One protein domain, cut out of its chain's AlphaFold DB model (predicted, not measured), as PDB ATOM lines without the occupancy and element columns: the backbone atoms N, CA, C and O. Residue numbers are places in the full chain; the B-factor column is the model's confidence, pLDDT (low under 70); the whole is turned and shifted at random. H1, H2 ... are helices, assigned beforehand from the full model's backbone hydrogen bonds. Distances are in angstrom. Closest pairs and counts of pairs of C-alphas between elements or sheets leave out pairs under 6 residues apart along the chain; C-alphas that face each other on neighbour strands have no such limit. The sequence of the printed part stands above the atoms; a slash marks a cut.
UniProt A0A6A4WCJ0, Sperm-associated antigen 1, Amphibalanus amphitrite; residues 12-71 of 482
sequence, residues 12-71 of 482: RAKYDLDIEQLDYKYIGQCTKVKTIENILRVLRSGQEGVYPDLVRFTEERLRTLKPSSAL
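AT A GLANCE: This is residues 12 to 71 of the 482 residues of the protein "Sperm-associated antigen 1" of Amphibalanus amphitrite (UniProt A0A6A4WCJ0). Two longer helices, H3 and H4, fold back on each other as a helical hairpin, and the short H2 lies nearly in line with them over one side, so that these three make a small triangular bundle. The tiny H1, at the start of H2, is near H3, and residues 66 to 71 fold back from the end of H4. The printed part has 60 residues, with four named helices in the order H1, H2, H3, H4 and no named strand; its class is all helix. It is compact, with a radius of gyration of the C-alphas of 10.4 A, and rounded, spanning 26 by 21 by 20 A.

IN THESE COORDINATES: Find C-alpha 52 at (-12.584, -26.765, -5.296); from there H4, residues 52 to 65, runs 20.2 A to C-alpha 65 at (-22.976, -10.808, -11.933). H3, residues 33 to 45, covers 18.5 A. H2 is residues 24 to 29, 8.7 A long, and H1 is residues 19 to 22, 5.5 A long, beginning at C-alpha 19 at (-25.047, -33.197, -14.401).

HOW THE PARTS SIT: Start at H4, which touches H3 in a hairpin at a shallow tilt of 23 degrees, opposite ways; their closest C-alphas, of Leu 43 and Val 55, are 6.3 A apart. H4 also touches H2, the same way at a shallow tilt of 8 degrees, closest at the C-alphas of Ile 27 and Thr 58, 6.7 A. H2 and H3 are close but not clearly touching, with the C-alphas of Ile 27 and Ile 36 closest at 7.1 A. H1 is near H3, the C-alphas of Leu 22 and Ile 39 being closest at 6.9 A, and only just apart from H4 at 8.4 A. In H2, H3 and H4 every O i to N i+4 pair is within hydrogen-bond range; H1 is too short for such a pair.

THE WHOLE: The C-alphas farthest apart, of Glu 20 and Ser 68, are 27.2 A apart. The printed part has no cut, and no link between the helices is long. The mean pLDDT of the printed part is 86.4, and no printed residue is under 70.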
ATOM      1  N   ARG A  12     -29.447 -31.755  -6.145       81.00
ATOM      2  CA  ARG A  12     -29.567 -31.695  -7.596       81.00
ATOM      3  C   ARG A  12     -31.017 -31.855  -8.084       81.00
ATOM      4  O   ARG A  12     -31.471 -31.023  -8.862       81.00
ATOM      5  N   ALA A  13     -31.760 -32.840  -7.570       80.00
ATOM      6  CA  ALA A  13     -33.181 -33.031  -7.889       80.00
ATOM      7  C   ALA A  13     -34.059 -31.902  -7.326       80.00
ATOM      8  O   ALA A  13     -34.992 -31.450  -7.979       80.00
ATOM      9  N   LYS A  14     -33.713 -31.376  -6.144       82.75
ATOM     10  CA  LYS A  14     -34.422 -30.245  -5.524       82.75
ATOM     11  C   LYS A  14     -34.356 -28.957  -6.353       82.75
ATOM     12  O   LYS A  14     -35.274 -28.140  -6.293       82.75
ATOM     13  N   TYR A  15     -33.255 -28.741  -7.070       82.50
ATOM     14  CA  TYR A  15     -33.044 -27.549  -7.894       82.50
ATOM     15  C   TYR A  15     -33.221 -27.795  -9.396       82.50
ATOM     16  O   TYR A  15     -32.980 -26.858 -10.156       82.50
ATOM     17  N   ASP A  16     -33.654 -28.997  -9.792       82.00
ATOM     18  CA  ASP A  16     -33.835 -29.417 -11.188       82.00
ATOM     19  C   ASP A  16     -32.586 -29.137 -12.047       82.00
ATOM     20  O   ASP A  16     -32.630 -28.447 -13.065       82.00
ATOM     21  N   LEU A  17     -31.426 -29.581 -11.547       81.50
ATOM     22  CA  LEU A  17     -30.131 -29.391 -12.200       81.50
ATOM     23  C   LEU A  17     -29.655 -30.698 -12.840       81.50
ATOM     24  O   LEU A  17     -29.584 -31.727 -12.176       81.50
ATOM     25  N   ASP A  18     -29.251 -30.655 -14.104       80.31
ATOM     26  CA  ASP A  18     -28.619 -31.803 -14.762       80.31
ATOM     27  C   ASP A  18     -27.107 -31.830 -14.517       80.31
ATOM     28  O   ASP A  18     -26.472 -30.795 -14.311       80.31
ATOM     29  N   ILE A  19     -26.502 -33.022 -14.578       79.31
ATOM     30  CA  ILE A  19     -25.047 -33.197 -14.401       79.31
ATOM     31  C   ILE A  19     -24.263 -32.362 -15.425       79.31
ATOM     32  O   ILE A  19     -23.235 -31.778 -15.095       79.31
ATOM     33  N   GLU A  20     -24.782 -32.225 -16.646       80.94
ATOM     34  CA  GLU A  20     -24.171 -31.432 -17.722       80.94
ATOM     35  C   GLU A  20     -24.112 -29.925 -17.411       80.94
ATOM     36  O   GLU A  20     -23.310 -29.191 -17.986       80.94
ATOM     37  N   GLN A  21     -24.937 -29.449 -16.471       82.12
ATOM     38  CA  GLN A  21     -24.962 -28.050 -16.039       82.12
ATOM     39  C   GLN A  21     -23.883 -27.737 -14.987       82.12
ATOM     40  O   GLN A  21     -23.641 -26.569 -14.679       82.12
ATOM     41  N   LEU A  22     -23.204 -28.763 -14.459       82.31
ATOM     42  CA  LEU A  22     -22.079 -28.663 -13.524       82.31
ATOM     43  C   LEU A  22     -20.723 -28.654 -14.266       82.31
ATOM     44  O   LEU A  22     -19.727 -29.146 -13.745       82.31
ATOM     45  N   ASP A  23     -20.677 -28.085 -15.475       87.75
ATOM     46  CA  ASP A  23     -19.462 -27.941 -16.289       87.75
ATOM     47  C   ASP A  23     -19.017 -26.470 -16.425       87.75
ATOM     48  O   ASP A  23     -19.832 -25.541 -16.482       87.75
ATOM     49  N   TYR A  24     -17.704 -26.254 -16.544       88.81
ATOM     50  CA  TYR A  24     -17.080 -24.941 -16.732       88.81
ATOM     51  C   TYR A  24     -17.665 -24.188 -17.931       88.81
ATOM     52  O   TYR A  24     -17.892 -22.976 -17.855       88.81
ATOM     53  N   LYS A  25     -17.953 -24.897 -19.032       88.25
ATOM     54  CA  LYS A  25     -18.530 -24.299 -20.245       88.25
ATOM     55  C   LYS A  25     -19.924 -23.736 -19.986       88.25
ATOM     56  O   LYS A  25     -20.207 -22.602 -20.376       88.25
ATOM     57  N   TYR A  26     -20.766 -24.496 -19.288       87.69
ATOM     58  CA  TYR A  26     -22.130 -24.086 -18.968       87.69
ATOM     59  C   TYR A  26     -22.144 -22.901 -17.996       87.69
ATOM     60  O   TYR A  26     -22.805 -21.893 -18.248       87.69
ATOM     61  N   ILE A  27     -21.351 -22.969 -16.923       87.69
ATOM     62  CA  ILE A  27     -21.247 -21.896 -15.922       87.69
ATOM     63  C   ILE A  27     -20.714 -20.598 -16.550       87.69
ATOM     64  O   ILE A  27     -21.210 -19.512 -16.239       87.69
ATOM     65  N   GLY A  28     -19.753 -20.697 -17.474       86.56
ATOM     66  CA  GLY A  28     -19.213 -19.548 -18.201       86.56
ATOM     67  C   GLY A  28     -20.241 -18.860 -19.107       86.56
ATOM     68  O   GLY A  28     -20.263 -17.632 -19.192       86.56
ATOM     69  N   GLN A  29     -21.131 -19.631 -19.739       87.62
ATOM     70  CA  GLN A  29     -22.188 -19.115 -20.620       87.62
ATOM     71  C   GLN A  29     -23.454 -18.688 -19.860       87.62
ATOM     72  O   GLN A  29     -24.270 -17.928 -20.383       87.62
ATOM     73  N   CYS A  30     -23.623 -19.131 -18.613       84.06
ATOM     74  CA  CYS A  30     -24.806 -18.830 -17.823       84.06
ATOM     75  C   CYS A  30     -24.882 -17.334 -17.456       84.06
ATOM     76  O   CYS A  30     -23.918 -16.726 -16.974       84.06
ATOM     77  N   THR A  31     -26.060 -16.742 -17.674       85.75
ATOM     78  CA  THR A  31     -26.411 -15.354 -17.312       85.75
ATOM     79  C   THR A  31     -27.428 -15.285 -16.168       85.75
ATOM     80  O   THR A  31     -27.642 -14.230 -15.571       85.75
ATOM     81  N   LYS A  32     -28.060 -16.416 -15.825       89.38
ATOM     82  CA  LYS A  32     -29.095 -16.500 -14.790       89.38
ATOM     83  C   LYS A  32     -28.456 -16.616 -13.404       89.38
ATOM     84  O   LYS A  32     -27.986 -17.679 -13.009       89.38
ATOM     85  N   VAL A  33     -28.530 -15.539 -12.619       87.31
ATOM     86  CA  VAL A  33     -27.948 -15.466 -11.262       87.31
ATOM     87  C   VAL A  33     -28.477 -16.567 -10.333       87.31
ATOM     88  O   VAL A  33     -27.696 -17.196  -9.629       87.31
ATOM     89  N   LYS A  34     -29.786 -16.858 -10.359       88.69
ATOM     90  CA  LYS A  34     -30.389 -17.904  -9.507       88.69
ATOM     91  C   LYS A  34     -29.860 -19.306  -9.824       88.69
ATOM     92  O   LYS A  34     -29.662 -20.097  -8.909       88.69
ATOM     93  N   THR A  35     -29.615 -19.600 -11.100       87.88
ATOM     94  CA  THR A  35     -29.064 -20.888 -11.539       87.88
ATOM     95  C   THR A  35     -27.639 -21.059 -11.018       87.88
ATOM     96  O   THR A  35     -27.325 -22.094 -10.447       87.88
ATOM     97  N   ILE A  36     -26.814 -20.009 -11.094       89.06
ATOM     98  CA  ILE A  36     -25.442 -20.012 -10.558       89.06
ATOM     99  C   ILE A  36     -25.436 -20.128  -9.023       89.06
ATOM    100  O   ILE A  36     -24.648 -20.891  -8.474       89.06
ATOM    101  N   GLU A  37     -26.341 -19.436  -8.318       90.56
ATOM    102  CA  GLU A  37     -26.493 -19.584  -6.861       90.56
ATOM    103  C   GLU A  37     -26.895 -21.020  -6.466       90.56
ATOM    104  O   GLU A  37     -26.401 -21.541  -5.467       90.56
ATOM    105  N   ASN A  38     -27.767 -21.678  -7.239       89.94
ATOM    106  CA  ASN A  38     -28.166 -23.068  -6.996       89.94
ATOM    107  C   ASN A  38     -27.025 -24.052  -7.285       89.94
ATOM    108  O   ASN A  38     -26.771 -24.928  -6.462       89.94
ATOM    109  N   ILE A  39     -26.295 -23.863  -8.388       89.12
ATOM    110  CA  ILE A  39     -25.096 -24.645  -8.724       89.12
ATOM    111  C   ILE A  39     -24.058 -24.535  -7.600       89.12
ATOM    112  O   ILE A  39     -23.563 -25.551  -7.119       89.12
ATOM    113  N   LEU A  40     -23.794 -23.325  -7.098       88.38
ATOM    114  CA  LEU A  40     -22.850 -23.106  -5.999       88.38
ATOM    115  C   LEU A  40     -23.291 -23.806  -4.698       88.38
ATOM    116  O   LEU A  40     -22.449 -24.333  -3.973       88.38
ATOM    117  N   ARG A  41     -24.600 -23.861  -4.403       88.31
ATOM    118  CA  ARG A  41     -25.136 -24.628  -3.256       88.31
ATOM    119  C   ARG A  41     -24.935 -26.133  -3.426       88.31
ATOM    120  O   ARG A  41     -24.553 -26.791  -2.463       88.31
ATOM    121  N   VAL A  42     -25.171 -26.667  -4.627       88.12
ATOM    122  CA  VAL A  42     -24.956 -28.093  -4.924       88.12
ATOM    123  C   VAL A  42     -23.474 -28.445  -4.817       88.12
ATOM    124  O   VAL A  42     -23.134 -29.396  -4.117       88.12
ATOM    125  N   LEU A  43     -22.580 -27.640  -5.392       88.00
ATOM    126  CA  LEU A  43     -21.136 -27.885  -5.325       88.00
ATOM    127  C   LEU A  43     -20.581 -27.798  -3.893       88.00
ATOM    128  O   LEU A  43     -19.777 -28.637  -3.497       88.00
ATOM    129  N   ARG A  44     -21.042 -26.836  -3.076       86.75
ATOM    130  CA  ARG A  44     -20.644 -26.732  -1.656       86.75
ATOM    131  C   ARG A  44     -21.202 -27.853  -0.778       86.75
ATOM    132  O   ARG A  44     -20.651 -28.105   0.287       86.75
ATOM    133  N   SER A  45     -22.280 -28.516  -1.202       86.69
ATOM    134  CA  SER A  45     -22.869 -29.628  -0.445       86.69
ATOM    135  C   SER A  45     -22.027 -30.905  -0.471       86.69
ATOM    136  O   SER A  45     -22.226 -31.774   0.372       86.69
ATOM    137  N   GLY A  46     -21.119 -31.041  -1.447       81.69
ATOM    138  CA  GLY A  46     -20.258 -32.214  -1.608       81.69
ATOM    139  C   GLY A  46     -20.976 -33.504  -2.029       81.69
ATOM    140  O   GLY A  46     -20.314 -34.530  -2.159       81.69
ATOM    141  N   GLN A  47     -22.294 -33.479  -2.273       81.19
ATOM    142  CA  GLN A  47     -23.079 -34.670  -2.637       81.19
ATOM    143  C   GLN A  47     -22.674 -35.282  -3.989       81.19
ATOM    144  O   GLN A  47     -22.800 -36.488  -4.171       81.19
ATOM    145  N   GLU A  48     -22.174 -34.462  -4.916       76.12
ATOM    146  CA  GLU A  48     -21.735 -34.869  -6.263       76.12
ATOM    147  C   GLU A  48     -20.205 -35.026  -6.358       76.12
ATOM    148  O   GLU A  48     -19.668 -35.257  -7.436       76.12
ATOM    149  N   GLY A  49     -19.492 -34.879  -5.234       80.69
ATOM    150  CA  GLY A  49     -18.035 -34.774  -5.182       80.69
ATOM    151  C   GLY A  49     -17.553 -33.362  -4.835       80.69
ATOM    152  O   GLY A  49     -18.288 -32.378  -4.929       80.69
ATOM    153  N   VAL A  50     -16.303 -33.266  -4.379       85.00
ATOM    154  CA  VAL A  50     -15.676 -32.002  -3.975       85.00
ATOM    155  C   VAL A  50     -14.795 -31.505  -5.115       85.00
ATOM    156  O   VAL A  50     -13.766 -32.105  -5.411       85.00
ATOM    157  N   TYR A  51     -15.188 -30.390  -5.730       89.75
ATOM    158  CA  TYR A  51     -14.473 -29.767  -6.849       89.75
ATOM    159  C   TYR A  51     -14.086 -28.320  -6.499       89.75
ATOM    160  O   TYR A  51     -14.822 -27.390  -6.841       89.75
ATOM    161  N   PRO A  52     -12.956 -28.092  -5.802       87.75
ATOM    162  CA  PRO A  52     -12.584 -26.765  -5.296       87.75
ATOM    163  C   PRO A  52     -12.423 -25.710  -6.397       87.75
ATOM    164  O   PRO A  52     -12.867 -24.574  -6.235       87.75
ATOM    165  N   ASP A  53     -11.849 -26.090  -7.538       91.44
ATOM    166  CA  ASP A  53     -11.604 -25.169  -8.654       91.44
ATOM    167  C   ASP A  53     -12.901 -24.754  -9.358       91.44
ATOM    168  O   ASP A  53     -13.089 -23.583  -9.692       91.44
ATOM    169  N   LEU A  54     -13.852 -25.684  -9.489       89.62
ATOM    170  CA  LEU A  54     -15.169 -25.407 -10.058       89.62
ATOM    171  C   LEU A  54     -15.993 -24.512  -9.124       89.62
ATOM    172  O   LEU A  54     -16.647 -23.572  -9.578       89.62
ATOM    173  N   VAL A  55     -15.905 -24.739  -7.808       91.31
ATOM    174  CA  VAL A  55     -16.497 -23.855  -6.793       91.31
ATOM    175  C   VAL A  55     -15.929 -22.444  -6.936       91.31
ATOM    176  O   VAL A  55     -16.698 -21.496  -7.090       91.31
ATOM    177  N   ARG A  56     -14.602 -22.287  -6.982       91.06
ATOM    178  CA  ARG A  56     -13.967 -20.972  -7.163       91.06
ATOM    179  C   ARG A  56     -14.409 -20.280  -8.448       91.06
ATOM    180  O   ARG A  56     -14.777 -19.106  -8.403       91.06
ATOM    181  N   PHE A  57     -14.450 -21.009  -9.561       92.25
ATOM    182  CA  PHE A  57     -14.902 -20.485 -10.847       92.25
ATOM    183  C   PHE A  57     -16.364 -20.006 -10.794       92.25
ATOM    184  O   PHE A  57     -16.685 -18.913 -11.264       92.25
ATOM    185  N   THR A  58     -17.256 -20.776 -10.161       89.06
ATOM    186  CA  THR A  58     -18.663 -20.374  -9.978       89.06
ATOM    187  C   THR A  58     -18.817 -19.164  -9.060       89.06
ATOM    188  O   THR A  58     -19.659 -18.306  -9.325       89.06
ATOM    189  N   GLU A  59     -17.989 -19.034  -8.020       91.88
ATOM    190  CA  GLU A  59     -17.970 -17.855  -7.152       91.88
ATOM    191  C   GLU A  59     -17.452 -16.609  -7.871       91.88
ATOM    192  O   GLU A  59     -18.027 -15.535  -7.715       91.88
ATOM    193  N   GLU A  60     -16.383 -16.720  -8.663       91.25
ATOM    194  CA  GLU A  60     -15.865 -15.620  -9.487       91.25
ATOM    195  C   GLU A  60     -16.913 -15.173 -10.506       91.25
ATOM    196  O   GLU A  60     -17.212 -13.980 -10.616       91.25
ATOM    197  N   ARG A  61     -17.577 -16.128 -11.164       89.62
ATOM    198  CA  ARG A  61     -18.701 -15.830 -12.050       89.62
ATOM    199  C   ARG A  61     -19.848 -15.150 -11.297       89.62
ATOM    200  O   ARG A  61     -20.375 -14.146 -11.772       89.62
ATOM    201  N   LEU A  62     -20.197 -15.617 -10.099       90.62
ATOM    202  CA  LEU A  62     -21.223 -14.986  -9.267       90.62
ATOM    203  C   LEU A  62     -20.820 -13.571  -8.812       90.62
ATOM    204  O   LEU A  62     -21.677 -12.691  -8.804       90.62
ATOM    205  N   ARG A  63     -19.537 -13.314  -8.513       89.94
ATOM    206  CA  ARG A  63     -19.006 -11.971  -8.197       89.94
ATOM    207  C   ARG A  63     -19.195 -11.002  -9.364       89.94
ATOM    208  O   ARG A  63     -19.611  -9.872  -9.125       89.94
ATOM    209  N   THR A  64     -18.953 -11.447 -10.604       89.62
ATOM    210  CA  THR A  64     -19.135 -10.597 -11.801       89.62
ATOM    211  C   THR A  64     -20.592 -10.205 -12.050       89.62
ATOM    212  O   THR A  64     -20.851  -9.103 -12.523       89.62
ATOM    213  N   LEU A  65     -21.550 -11.073 -11.711       88.31
ATOM    214  CA  LEU A  65     -22.976 -10.808 -11.933       88.31
ATOM    215  C   LEU A  65     -23.650 -10.129 -10.732       88.31
ATOM    216  O   LEU A  65     -24.501  -9.259 -10.910       88.31
ATOM    217  N   LYS A  66     -23.317 -10.546  -9.504       87.50
ATOM    218  CA  LYS A  66     -23.931 -10.061  -8.261       87.50
ATOM    219  C   LYS A  66     -22.945 -10.121  -7.077       87.50
ATOM    220  O   LYS A  66     -22.974 -11.079  -6.292       87.50
ATOM    221  N   PRO A  67     -22.146  -9.059  -6.865       85.56
ATOM    222  CA  PRO A  67     -21.157  -9.009  -5.785       85.56
ATOM    223  C   PRO A  67     -21.778  -8.978  -4.376       85.56
ATOM    224  O   PRO A  67     -21.115  -9.325  -3.406       85.56
ATOM    225  N   SER A  68     -23.061  -8.621  -4.240       82.94
ATOM    226  CA  SER A  68     -23.786  -8.555  -2.959       82.94
ATOM    227  C   SER A  68     -24.496  -9.854  -2.554       82.94
ATOM    228  O   SER A  68     -25.288  -9.863  -1.605       82.94
ATOM    229  N   SER A  69     -24.291 -10.951  -3.290       84.25
ATOM    230  CA  SER A  69     -24.976 -12.214  -3.008       84.25
ATOM    231  C   SER A  69     -24.554 -12.797  -1.651       84.25
ATOM    232  O   SER A  69     -23.389 -12.772  -1.261       84.25
ATOM    233  N   ALA A  70     -25.524 -13.335  -0.905       83.12
ATOM    234  CA  ALA A  70     -25.291 -13.857   0.443       83.12
ATOM    235  C   ALA A  70     -24.323 -15.053   0.464       83.12
ATOM    236  O   ALA A  70     -23.625 -15.248   1.449       83.12
ATOM    237  N   LEU A  71     -24.248 -15.818  -0.632       82.62
ATOM    238  CA  LEU A  71     -23.361 -16.978  -0.760       82.62
ATOM    239  C   LEU A  71     -21.874 -16.601  -0.836       82.62
ATOM    240  O   LEU A  71     -21.026 -17.444  -0.559       82.62
TER     241      LEU A  71